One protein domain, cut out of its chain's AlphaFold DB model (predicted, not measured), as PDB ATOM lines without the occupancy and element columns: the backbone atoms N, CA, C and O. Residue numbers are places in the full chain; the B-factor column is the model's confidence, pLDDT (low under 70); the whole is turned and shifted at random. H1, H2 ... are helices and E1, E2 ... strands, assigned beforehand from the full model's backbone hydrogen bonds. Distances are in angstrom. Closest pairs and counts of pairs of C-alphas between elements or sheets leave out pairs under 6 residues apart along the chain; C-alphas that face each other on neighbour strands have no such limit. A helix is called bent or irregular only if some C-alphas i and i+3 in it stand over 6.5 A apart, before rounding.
ATOM      1  N   ALA A  45     -43.165 -15.733 -35.094       86.38
ATOM      2  CA  ALA A  45     -44.585 -15.553 -35.319       86.38
ATOM      3  C   ALA A  45     -44.798 -14.520 -36.418       86.38
ATOM      4  O   ALA A  45     -44.335 -13.385 -36.339       86.38
ATOM      5  N   VAL A  46     -45.491 -14.936 -37.462       84.81
ATOM      6  CA  VAL A  46     -45.815 -14.145 -38.634       84.81
ATOM      7  C   VAL A  46     -47.278 -13.744 -38.530       84.81
ATOM      8  O   VAL A  46     -48.160 -14.591 -38.394       84.81
ATOM      9  N   VAL A  47     -47.518 -12.440 -38.557       80.50
ATOM     10  CA  VAL A  47     -48.850 -11.847 -38.458       80.50
ATOM     11  C   VAL A  47     -49.242 -11.332 -39.826       80.50
ATOM     12  O   VAL A  47     -48.503 -10.559 -40.437       80.50
ATOM     13  N   GLU A  48     -50.407 -11.747 -40.303       74.75
ATOM     14  CA  GLU A  48     -50.900 -11.411 -41.635       74.75
ATOM     15  C   GLU A  48     -52.319 -10.845 -41.558       74.75
ATOM     16  O   GLU A  48     -53.105 -11.138 -40.646       74.75
ATOM     17  N   THR A  49     -52.659 -10.036 -42.558       65.81
ATOM     18  CA  THR A  49     -54.025  -9.579 -42.793       65.81
ATOM     19  C   THR A  49     -54.651 -10.343 -43.948       65.81
ATOM     20  O   THR A  49     -54.098 -10.428 -45.039       65.81
ATOM     21  N   THR A  50     -55.854 -10.864 -43.734       57.81
ATOM     22  CA  THR A  50     -56.702 -11.437 -44.786       57.81
ATOM     23  C   THR A  50     -57.374 -10.357 -45.635       57.81
ATOM     24  O   THR A  50     -57.933 -10.673 -46.688       57.81
ATOM     25  N   ALA A  51     -57.288  -9.078 -45.248       52.94
ATOM     26  CA  ALA A  51     -57.769  -7.987 -46.080       52.94
ATOM     27  C   ALA A  51     -56.946  -7.919 -47.377       52.94
ATOM     28  O   ALA A  51     -55.721  -7.820 -47.351       52.94
ATOM     29  N   ARG A  52     -57.639  -7.965 -48.523       51.31
ATOM     30  CA  ARG A  52     -57.071  -7.787 -49.876       51.31
ATOM     31  C   ARG A  52     -55.952  -8.761 -50.287       51.31
ATOM     32  O   ARG A  52     -55.204  -8.443 -51.201       51.31
ATOM     33  N   GLY A  53     -55.898  -9.968 -49.717       54.50
ATOM     34  CA  GLY A  53     -55.089 -11.058 -50.284       54.50
ATOM     35  C   GLY A  53     -53.946 -11.597 -49.426       54.50
ATOM     36  O   GLY A  53     -53.030 -12.186 -49.989       54.50
ATOM     37  N   GLY A  54     -53.994 -11.461 -48.096       59.72
ATOM     38  CA  GLY A  54     -53.029 -12.155 -47.231       59.72
ATOM     39  C   GLY A  54     -51.702 -11.412 -47.093       59.72
ATOM     40  O   GLY A  54     -50.645 -12.013 -47.257       59.72
ATOM     41  N   HIS A  55     -51.726 -10.097 -46.863       66.50
ATOM     42  CA  HIS A  55     -50.487  -9.330 -46.745       66.50
ATOM     43  C   HIS A  55     -49.811  -9.567 -45.390       66.50
ATOM     44  O   HIS A  55     -50.456  -9.528 -44.341       66.50
ATOM     45  N   LEU A  56     -48.491  -9.760 -45.421       74.50
ATOM     46  CA  LEU A  56     -47.648  -9.781 -44.232       74.50
ATOM     47  C   LEU A  56     -47.723  -8.426 -43.516       74.50
ATOM     48  O   LEU A  56     -47.401  -7.400 -44.114       74.50
ATOM     49  N   LEU A  57     -48.110  -8.430 -42.241       73.94
ATOM     50  CA  LEU A  57     -48.109  -7.237 -41.393       73.94
ATOM     51  C   LEU A  57     -46.805  -7.116 -40.609       73.94
ATOM     52  O   LEU A  57     -46.181  -6.058 -40.600       73.94
ATOM     53  N   ALA A  58     -46.397  -8.192 -39.936       81.00
ATOM     54  CA  ALA A  58     -45.231  -8.177 -39.063       81.00
ATOM     55  C   ALA A  58     -44.679  -9.584 -38.821       81.00
ATOM     56  O   ALA A  58     -45.382 -10.583 -38.954       81.00
ATOM     57  N   THR A  59     -43.406  -9.647 -38.432       84.88
ATOM     58  CA  THR A  59     -42.746 -10.873 -37.966       84.88
ATOM     59  C   THR A  59     -42.141 -10.626 -36.588       84.88
ATOM     60  O   THR A  59     -41.423  -9.648 -36.403       84.88
ATOM     61  N   PHE A  60     -42.406 -11.520 -35.638       85.12
ATOM     62  CA  PHE A  60     -41.961 -11.434 -34.248       85.12
ATOM     63  C   PHE A  60     -41.070 -12.621 -33.898       85.12
ATOM     64  O   PHE A  60     -41.469 -13.771 -34.052       85.12
ATOM     65  N   GLY A  61     -39.860 -12.348 -33.420       88.38
ATOM     66  CA  GLY A  61     -38.852 -13.349 -33.080       88.38
ATOM     67  C   GLY A  61     -37.439 -12.764 -33.189       88.38
ATOM     68  O   GLY A  61     -37.302 -11.561 -33.419       88.38
ATOM     69  N   PRO A  62     -36.387 -13.585 -33.064       88.88
ATOM     70  CA  PRO A  62     -36.426 -15.026 -32.802       88.88
ATOM     71  C   PRO A  62     -36.826 -15.369 -31.356       88.88
ATOM     72  O   PRO A  62     -36.566 -14.596 -30.431       88.88
ATOM     73  N   ARG A  63     -37.449 -16.536 -31.152       86.50
ATOM     74  CA  ARG A  63     -37.723 -17.120 -29.827       86.50
ATOM     75  C   ARG A  63     -37.369 -18.612 -29.805       86.50
ATOM     76  O   ARG A  63     -37.471 -19.258 -30.847       86.50
ATOM     77  N   PRO A  64     -37.002 -19.164 -28.633       82.44
ATOM     78  CA  PRO A  64     -36.627 -20.572 -28.503       82.44
ATOM     79  C   PRO A  64     -37.817 -21.535 -28.638       82.44
ATOM     80  O   PRO A  64     -37.606 -22.723 -28.850       82.44
ATOM     81  N   SER A  65     -39.062 -21.051 -28.544       82.19
ATOM     82  CA  SER A  65     -40.259 -21.871 -28.743       82.19
ATOM     83  C   SER A  65     -41.325 -21.171 -29.592       82.19
ATOM     84  O   SER A  65     -41.415 -19.939 -29.638       82.19
ATOM     85  N   ALA A  66     -42.168 -21.972 -30.251       80.25
ATOM     86  CA  ALA A  66     -43.321 -21.498 -31.018       80.25
ATOM     87  C   ALA A  66     -44.329 -20.727 -30.148       80.25
ATOM     88  O   ALA A  66     -44.854 -19.700 -30.579       80.25
ATOM     89  N   LEU A  67     -44.567 -21.198 -28.917       82.75
ATOM     90  CA  LEU A  67     -45.477 -20.553 -27.972       82.75
ATOM     91  C   LEU A  67     -44.950 -19.177 -27.552       82.75
ATOM     92  O   LEU A  67     -45.712 -18.216 -27.573       82.75
ATOM     93  N   ASP A  68     -43.651 -19.054 -27.265       80.56
ATOM     94  CA  ASP A  68     -43.037 -17.770 -26.906       80.56
ATOM     95  C   ASP A  68     -43.081 -16.764 -28.060       80.56
ATOM     96  O   ASP A  68     -43.228 -15.560 -27.838       80.56
ATOM     97  N   ALA A  69     -42.909 -17.240 -29.298       81.31
ATOM     98  CA  ALA A  69     -43.046 -16.413 -30.493       81.31
ATOM     99  C   ALA A  69     -44.492 -15.929 -30.661       81.31
ATOM    100  O   ALA A  69     -44.718 -14.748 -30.933       81.31
ATOM    101  N   LEU A  70     -45.469 -16.816 -30.450       81.25
ATOM    102  CA  LEU A  70     -46.887 -16.478 -30.521       81.25
ATOM    103  C   LEU A  70     -47.295 -15.495 -29.420       81.25
ATOM    104  O   LEU A  70     -47.965 -14.505 -29.702       81.25
ATOM    105  N   GLU A  71     -46.879 -15.736 -28.178       82.25
ATOM    106  CA  GLU A  71     -47.169 -14.862 -27.042       82.25
ATOM    107  C   GLU A  71     -46.578 -13.466 -27.255       82.25
ATOM    108  O   GLU A  71     -47.260 -12.468 -27.010       82.25
ATOM    109  N   LEU A  72     -45.348 -13.382 -27.779       81.62
ATOM    110  CA  LEU A  72     -44.733 -12.116 -28.172       81.62
ATOM    111  C   LEU A  72     -45.581 -11.393 -29.224       81.62
ATOM    112  O   LEU A  72     -45.916 -10.227 -29.031       81.62
ATOM    113  N   ALA A  73     -45.973 -12.082 -30.299       82.50
ATOM    114  CA  ALA A  73     -46.789 -11.486 -31.354       82.50
ATOM    115  C   ALA A  73     -48.146 -10.995 -30.839       82.50
ATOM    116  O   ALA A  73     -48.531  -9.864 -31.125       82.50
ATOM    117  N   VAL A  74     -48.856 -11.805 -30.048       78.19
ATOM    118  CA  VAL A  74     -50.162 -11.440 -29.480       78.19
ATOM    119  C   VAL A  74     -50.030 -10.252 -28.529       78.19
ATOM    120  O   VAL A  74     -50.815  -9.311 -28.623       78.19
ATOM    121  N   ARG A  75     -49.024 -10.246 -27.643       78.19
ATOM    122  CA  ARG A  75     -48.782  -9.118 -26.731       78.19
ATOM    123  C   ARG A  75     -48.447  -7.842 -27.485       78.19
ATOM    124  O   ARG A  75     -49.024  -6.807 -27.173       78.19
ATOM    125  N   SER A  76     -47.557  -7.907 -28.473       77.19
ATOM    126  CA  SER A  76     -47.182  -6.742 -29.276       77.19
ATOM    127  C   SER A  76     -48.367  -6.196 -30.066       77.19
ATOM    128  O   SER A  76     -48.619  -4.998 -30.022       77.19
ATOM    129  N   VAL A  77     -49.141  -7.066 -30.716       74.94
ATOM    130  CA  VAL A  77     -50.357  -6.684 -31.443       74.94
ATOM    131  C   VAL A  77     -51.385  -6.040 -30.517       74.94
ATOM    132  O   VAL A  77     -51.884  -4.959 -30.823       74.94
ATOM    133  N   ASN A  78     -51.684  -6.675 -29.381       70.69
ATOM    134  CA  ASN A  78     -52.652  -6.149 -28.427       70.69
ATOM    135  C   ASN A  78     -52.176  -4.817 -27.861       70.69
ATOM    136  O   ASN A  78     -52.961  -3.882 -27.809       70.69
ATOM    137  N   HIS A  79     -50.899  -4.696 -27.495       67.06
ATOM    138  CA  HIS A  79     -50.338  -3.434 -27.028       67.06
ATOM    139  C   HIS A  79     -50.470  -2.343 -28.091       67.06
ATOM    140  O   HIS A  79     -50.900  -1.246 -27.772       67.06
ATOM    141  N   THR A  80     -50.156  -2.620 -29.359       65.50
ATOM    142  CA  THR A  80     -50.340  -1.641 -30.440       65.50
ATOM    143  C   THR A  80     -51.810  -1.265 -30.621       65.50
ATOM    144  O   THR A  80     -52.113  -0.083 -30.751       65.50
ATOM    145  N   ALA A  81     -52.729  -2.232 -30.584       64.12
ATOM    146  CA  ALA A  81     -54.161  -1.967 -30.667       64.12
ATOM    147  C   ALA A  81     -54.651  -1.121 -29.480       64.12
ATOM    148  O   ALA A  81     -55.342  -0.128 -29.686       64.12
ATOM    149  N   TYR A  82     -54.237  -1.458 -28.257       56.03
ATOM    150  CA  TYR A  82     -54.535  -0.684 -27.054       56.03
ATOM    151  C   TYR A  82     -53.928   0.714 -27.114       56.03
ATOM    152  O   TYR A  82     -54.642   1.664 -26.845       56.03
ATOM    153  N   SER A  83     -52.672   0.881 -27.533       58.81
ATOM    154  CA  SER A  83     -52.051   2.201 -27.678       58.81
ATOM    155  C   SER A  83     -52.736   3.053 -28.747       58.81
ATOM    156  O   SER A  83     -52.892   4.251 -28.546       58.81
ATOM    157  N   LEU A  84     -53.182   2.466 -29.864       57.69
ATOM    158  CA  LEU A  84     -53.981   3.182 -30.866       57.69
ATOM    159  C   LEU A  84     -55.347   3.582 -30.308       57.69
ATOM    160  O   LEU A  84     -55.803   4.699 -30.549       57.69
ATOM    161  N   LEU A  85     -55.980   2.700 -29.532       54.81
ATOM    162  CA  LEU A  85     -57.213   3.024 -28.828       54.81
ATOM    163  C   LEU A  85     -56.977   4.124 -27.794       54.81
ATOM    164  O   LEU A  85     -57.754   5.057 -27.785       54.81
ATOM    165  N   GLU A  86     -55.913   4.083 -26.990       53.66
ATOM    166  CA  GLU A  86     -55.562   5.088 -25.974       53.66
ATOM    167  C   GLU A  86     -55.173   6.442 -26.578       53.66
ATOM    168  O   GLU A  86     -55.596   7.484 -26.078       53.66
ATOM    169  N   GLN A  87     -54.435   6.453 -27.690       54.09
ATOM    170  CA  GLN A  87     -54.199   7.663 -28.484       54.09
ATOM    171  C   GLN A  87     -55.511   8.195 -29.071       54.09
ATOM    172  O   GLN A  87     -55.737   9.404 -29.083       54.09
ATOM    173  N   GLY A  88     -56.415   7.295 -29.461       49.91
ATOM    174  CA  GLY A  88     -57.811   7.607 -29.726       49.91
ATOM    175  C   GLY A  88     -58.578   8.038 -28.471       49.91
ATOM    176  O   GLY A  88     -59.485   8.830 -28.581       49.91
ATOM    177  N   ILE A  89     -58.249   7.627 -27.245       45.53
ATOM    178  CA  ILE A  89     -58.938   8.090 -26.022       45.53
ATOM    179  C   ILE A  89     -58.544   9.544 -25.728       45.53
ATOM    180  O   ILE A  89     -59.391  10.331 -25.309       45.53
ATOM    181  N   LEU A  99     -61.247   2.551 -38.505       48.06
ATOM    182  CA  LEU A  99     -59.852   2.265 -38.128       48.06
ATOM    183  C   LEU A  99     -59.731   0.971 -37.312       48.06
ATOM    184  O   LEU A  99     -58.788   0.207 -37.503       48.06
ATOM    185  N   VAL A 100     -60.716   0.691 -36.456       49.06
ATOM    186  CA  VAL A 100     -60.797  -0.565 -35.695       49.06
ATOM    187  C   VAL A 100     -61.220  -1.726 -36.604       49.06
ATOM    188  O   VAL A 100     -60.675  -2.823 -36.506       49.06
ATOM    189  N   GLU A 101     -62.140  -1.484 -37.542       50.34
ATOM    190  CA  GLU A 101     -62.601  -2.490 -38.508       50.34
ATOM    191  C   GLU A 101     -61.589  -2.793 -39.635       50.34
ATOM    192  O   GLU A 101     -61.683  -3.844 -40.269       50.34
ATOM    193  N   GLN A 102     -60.615  -1.910 -39.903       49.84
ATOM    194  CA  GLN A 102     -59.676  -2.034 -41.035       49.84
ATOM    195  C   GLN A 102     -58.421  -2.859 -40.762       49.84
ATOM    196  O   GLN A 102     -57.761  -3.273 -41.718       49.84
ATOM    197  N   CYS A 103     -58.113  -3.167 -39.504       51.75
ATOM    198  CA  CYS A 103     -57.017  -4.069 -39.163       51.75
ATOM    199  C   CYS A 103     -57.541  -5.364 -38.545       51.75
ATOM    200  O   CYS A 103     -57.208  -5.669 -37.396       51.75
ATOM    201  N   PRO A 104     -58.331  -6.173 -39.280       57.19
ATOM    202  CA  PRO A 104     -58.630  -7.506 -38.820       57.19
ATOM    203  C   PRO A 104     -57.332  -8.304 -38.977       57.19
ATOM    204  O   PRO A 104     -57.052  -8.894 -40.024       57.19
ATOM    205  N   ILE A 105     -56.491  -8.289 -37.944       59.50
ATOM    206  CA  ILE A 105     -55.426  -9.271 -37.806       59.50
ATOM    207  C   ILE A 105     -56.132 -10.611 -37.763       59.50
ATOM    208  O   ILE A 105     -56.939 -10.902 -36.885       59.50
ATOM    209  N   THR A 106     -55.914 -11.376 -38.816       61.41
ATOM    210  CA  THR A 106     -56.784 -12.491 -39.187       61.41
ATOM    211  C   THR A 106     -55.981 -13.732 -39.491       61.41
ATOM    212  O   THR A 106     -56.557 -14.733 -39.899       61.41
ATOM    213  N   SER A 107     -54.668 -13.709 -39.279       67.31
ATOM    214  CA  SER A 107     -53.844 -14.905 -39.307       67.31
ATOM    215  C   SER A 107     -52.592 -14.703 -38.459       67.31
ATOM    216  O   SER A 107     -51.893 -13.698 -38.604       67.31
ATOM    217  N   PHE A 108     -52.320 -15.667 -37.582       75.38
ATOM    218  CA  PHE A 108     -51.005 -15.884 -36.991       75.38
ATOM    219  C   PHE A 108     -50.488 -17.227 -37.486       75.38
ATOM    220  O   PHE A 108     -51.156 -18.250 -37.323       75.38
ATOM    221  N   THR A 109     -49.292 -17.237 -38.061       82.06
ATOM    222  CA  THR A 109     -48.591 -18.465 -38.430       82.06
ATOM    223  C   THR A 109     -47.229 -18.495 -37.756       82.06
ATOM    224  O   THR A 109     -46.623 -17.452 -37.518       82.06
ATOM    225  N   ILE A 110     -46.726 -19.679 -37.417       84.31
ATOM    226  CA  ILE A 110     -45.368 -19.819 -36.894       84.31
ATOM    227  C   ILE A 110     -44.453 -20.308 -38.006       84.31
ATOM    228  O   ILE A 110     -44.742 -21.288 -38.686       84.31
ATOM    229  N   ARG A 111     -43.317 -19.638 -38.177       83.81
ATOM    230  CA  ARG A 111     -42.200 -20.118 -38.983       83.81
ATOM    231  C   ARG A 111     -41.087 -20.572 -38.062       83.81
ATOM    232  O   ARG A 111     -40.647 -19.819 -37.196       83.81
ATOM    233  N   ARG A 112     -40.596 -21.782 -38.290       83.81
ATOM    234  CA  ARG A 112     -39.374 -22.284 -37.672       83.81
ATOM    235  C   ARG A 112     -38.230 -22.132 -38.663       83.81
ATOM    236  O   ARG A 112     -38.385 -22.387 -39.860       83.81
ATOM    237  N   ARG A 113     -37.091 -21.654 -38.186       82.88
ATOM    238  CA  ARG A 113     -35.900 -21.433 -38.998       82.88
ATOM    239  C   ARG A 113     -34.702 -22.082 -38.328       82.88
ATOM    240  O   ARG A 113     -34.421 -21.790 -37.175       82.88
ATOM    241  N   SER A 114     -34.006 -22.911 -39.089       80.12
ATOM    242  CA  SER A 114     -32.674 -23.422 -38.789       80.12
ATOM    243  C   SER A 114     -31.642 -22.707 -39.674       80.12
ATOM    244  O   SER A 114     -31.996 -21.919 -40.559       80.12
ATOM    245  N   THR A 115     -30.356 -22.962 -39.447       75.56
ATOM    246  CA  THR A 115     -29.225 -22.353 -40.171       75.56
ATOM    247  C   THR A 115     -29.335 -22.495 -41.692       75.56
ATOM    248  O   THR A 115     -28.934 -21.591 -42.423       75.56
ATOM    249  N   SER A 116     -29.931 -23.588 -42.172       72.62
ATOM    250  CA  SER A 116     -30.048 -23.927 -43.597       72.62
ATOM    251  C   SER A 116     -31.483 -23.946 -44.135       72.62
ATOM    252  O   SER A 116     -31.670 -23.960 -45.350       72.62
ATOM    253  N   THR A 117     -32.499 -23.945 -43.265       78.12
ATOM    254  CA  THR A 117     -33.881 -24.281 -43.652       78.12
ATOM    255  C   THR A 117     -34.900 -23.364 -42.970       78.12
ATOM    256  O   THR A 117     -34.749 -23.010 -41.803       78.12
ATOM    257  N   SER A 118     -35.958 -22.967 -43.685       81.06
ATOM    258  CA  SER A 118     -37.103 -22.243 -43.119       81.06
ATOM    259  C   SER A 118     -38.396 -22.944 -43.493       81.06
ATOM    260  O   SER A 118     -38.655 -23.176 -44.670       81.06
ATOM    261  N   GLU A 119     -39.222 -23.228 -42.492       83.94
ATOM    262  CA  GLU A 119     -40.454 -23.991 -42.660       83.94
ATOM    263  C   GLU A 119     -41.608 -23.342 -41.902       83.94
ATOM    264  O   GLU A 119     -41.409 -22.665 -40.889       83.94
ATOM    265  N   LEU A 120     -42.825 -23.558 -42.398       81.06
ATOM    266  CA  LEU A 120     -44.049 -23.197 -41.697       81.06
ATOM    267  C   LEU A 120     -44.397 -24.305 -40.699       81.06
ATOM    268  O   LEU A 120     -44.537 -25.467 -41.085       81.06
ATOM    269  N   ASP A 121     -44.574 -23.949 -39.433       75.38
ATOM    270  CA  ASP A 121     -45.086 -24.863 -38.422       75.38
ATOM    271  C   ASP A 121     -46.614 -24.948 -38.539       75.38
ATOM    272  O   ASP A 121     -47.365 -24.097 -38.055       75.38
ATOM    273  N   GLN A 122     -47.078 -26.005 -39.207       69.50
ATOM    274  CA  GLN A 122     -48.500 -26.251 -39.458       69.50
ATOM    275  C   GLN A 122     -49.309 -26.531 -38.182       69.50
ATOM    276  O   GLN A 122     -50.538 -26.484 -38.225       69.50
ATOM    277  N   ARG A 123     -48.657 -26.827 -37.047       68.44
ATOM    278  CA  ARG A 123     -49.345 -27.084 -35.771       68.44
ATOM    279  C   ARG A 123     -49.783 -25.792 -35.084       68.44
ATOM    280  O   ARG A 123     -50.740 -25.815 -34.316       68.44
ATOM    281  N   TRP A 124     -49.116 -24.675 -35.378       63.56
ATOM    282  CA  TRP A 124     -49.305 -23.384 -34.713       63.56
ATOM    283  C   TRP A 124     -49.830 -22.317 -35.678       63.56
ATOM    284  O   TRP A 124     -49.231 -21.259 -35.866       63.56
ATOM    285  N   MET A 125     -50.972 -22.602 -36.305       64.31
ATOM    286  CA  MET A 125     -51.645 -21.677 -37.213       64.31
ATOM    287  C   MET A 125     -53.003 -21.254 -36.641       64.31
ATOM    288  O   MET A 125     -53.919 -22.063 -36.511       64.31
ATOM    289  N   LEU A 126     -53.144 -19.968 -36.323       64.44
ATOM    290  CA  LEU A 126     -54.409 -19.343 -35.946       64.44
ATOM    291  C   LEU A 126     -54.910 -18.509 -37.121       64.44
ATOM    292  O   LEU A 126     -54.674 -17.307 -37.194       64.44
ATOM    293  N   THR A 127     -55.613 -19.144 -38.053       60.53
ATOM    294  CA  THR A 127     -56.302 -18.434 -39.133       60.53
ATOM    295  C   THR A 127     -57.679 -17.977 -38.656       60.53
ATOM    296  O   THR A 127     -58.530 -18.801 -38.326       60.53
ATOM    297  N   GLY A 128     -57.946 -16.678 -38.706       53.69
ATOM    298  CA  GLY A 128     -59.252 -16.036 -38.516       53.69
ATOM    299  C   GLY A 128     -60.245 -16.292 -39.656       53.69
ATOM    300  O   GLY A 128     -61.225 -15.562 -39.801       53.69
TER     301      GLY A 128
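This is residues 45 to 89 and 99 to 128 of the 137 residues of an uncharacterized protein of Rhodococcus triatomae (UniProt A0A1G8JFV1). A strongly twisted sheet of four strands has one long helix, H1, packed over one face, while the other face has no named helix on it. The first part of H1, residues 66 to 77, covers the sheet, and the rest of the helix runs on past it. The sheet is made of two hairpins, E1 with E2 and E3 with E4, set side by side in the order E2, E1, E3, E4, all antiparallel. The printed part has 75 residues, with the elements E1, E2, H1, E3, E4 along the chain; the class is mixed, helices and strands, in two layers, a sheet with a helix on one face. The whole is only just compact, close to loose, with a radius of gyration of the C-alphas of 13.4 A, and its elongated outline spans 45 by 26 by 18 A.

E2, residues 55 to 63, is 22.6 A long from first to last C-alpha. E1, residues 45 to 49, is 13.4 A long and begins at C-alpha 45 at (-44.585, -15.553, -35.319). E3, residues 105 to 113, is 23.0 A long. E4, residues 118 to 127, is 20.0 A long, bends by 79 degrees at residue 123 and ends at C-alpha 127 at (-56.302, -18.434, -39.133). H1, residues 66 to 89, is 33.8 A long, is not bent, and ends at C-alpha 89 at (-58.938, 8.090, -26.022).

E1 and E3 are the inner strands, antiparallel at 148 degrees between their directions, with N 46 and O 109 within hydrogen-bond range at 2.8 A. E2, an edge strand, is antiparallel to E1 at 168 degrees, with N 47 and O 58 at 2.9 A. E4, the other edge strand, is antiparallel to E3 at 153 degrees, with N 121 and O 110 at 2.8 A and N 126 and O 108 at 2.8 A. E2 and E4 are apart. H1 is on the sheet, with 61 pairs of C-alphas within 10 A. Its closest C-alphas to E1 are those of Ala 69 and Ala 45, 5.1 A, and to E2 those of Ala 69 and Arg 63, 5.4 A. To E4 the closest are those of Ala 66 and Trp 124, 7.3 A. In H1 every O i to N i+4 pair is within hydrogen-bond range.

The two C-alphas farthest apart, those of Ile 89 and Ser 116, are 46.6 A apart. Residues 90 to 98 are not printed, and C-alphas 89 and 99 across this cut are 13.5 A apart. The links E1 to E2, E2 to H1 and E3 to E4 are tight; H1 to E3 is the link across the cut. The mean pLDDT of the printed part is 70.4, and it is under 70 in residues 49 to 55, 79 to 89, 99 to 107 and 122 to 128.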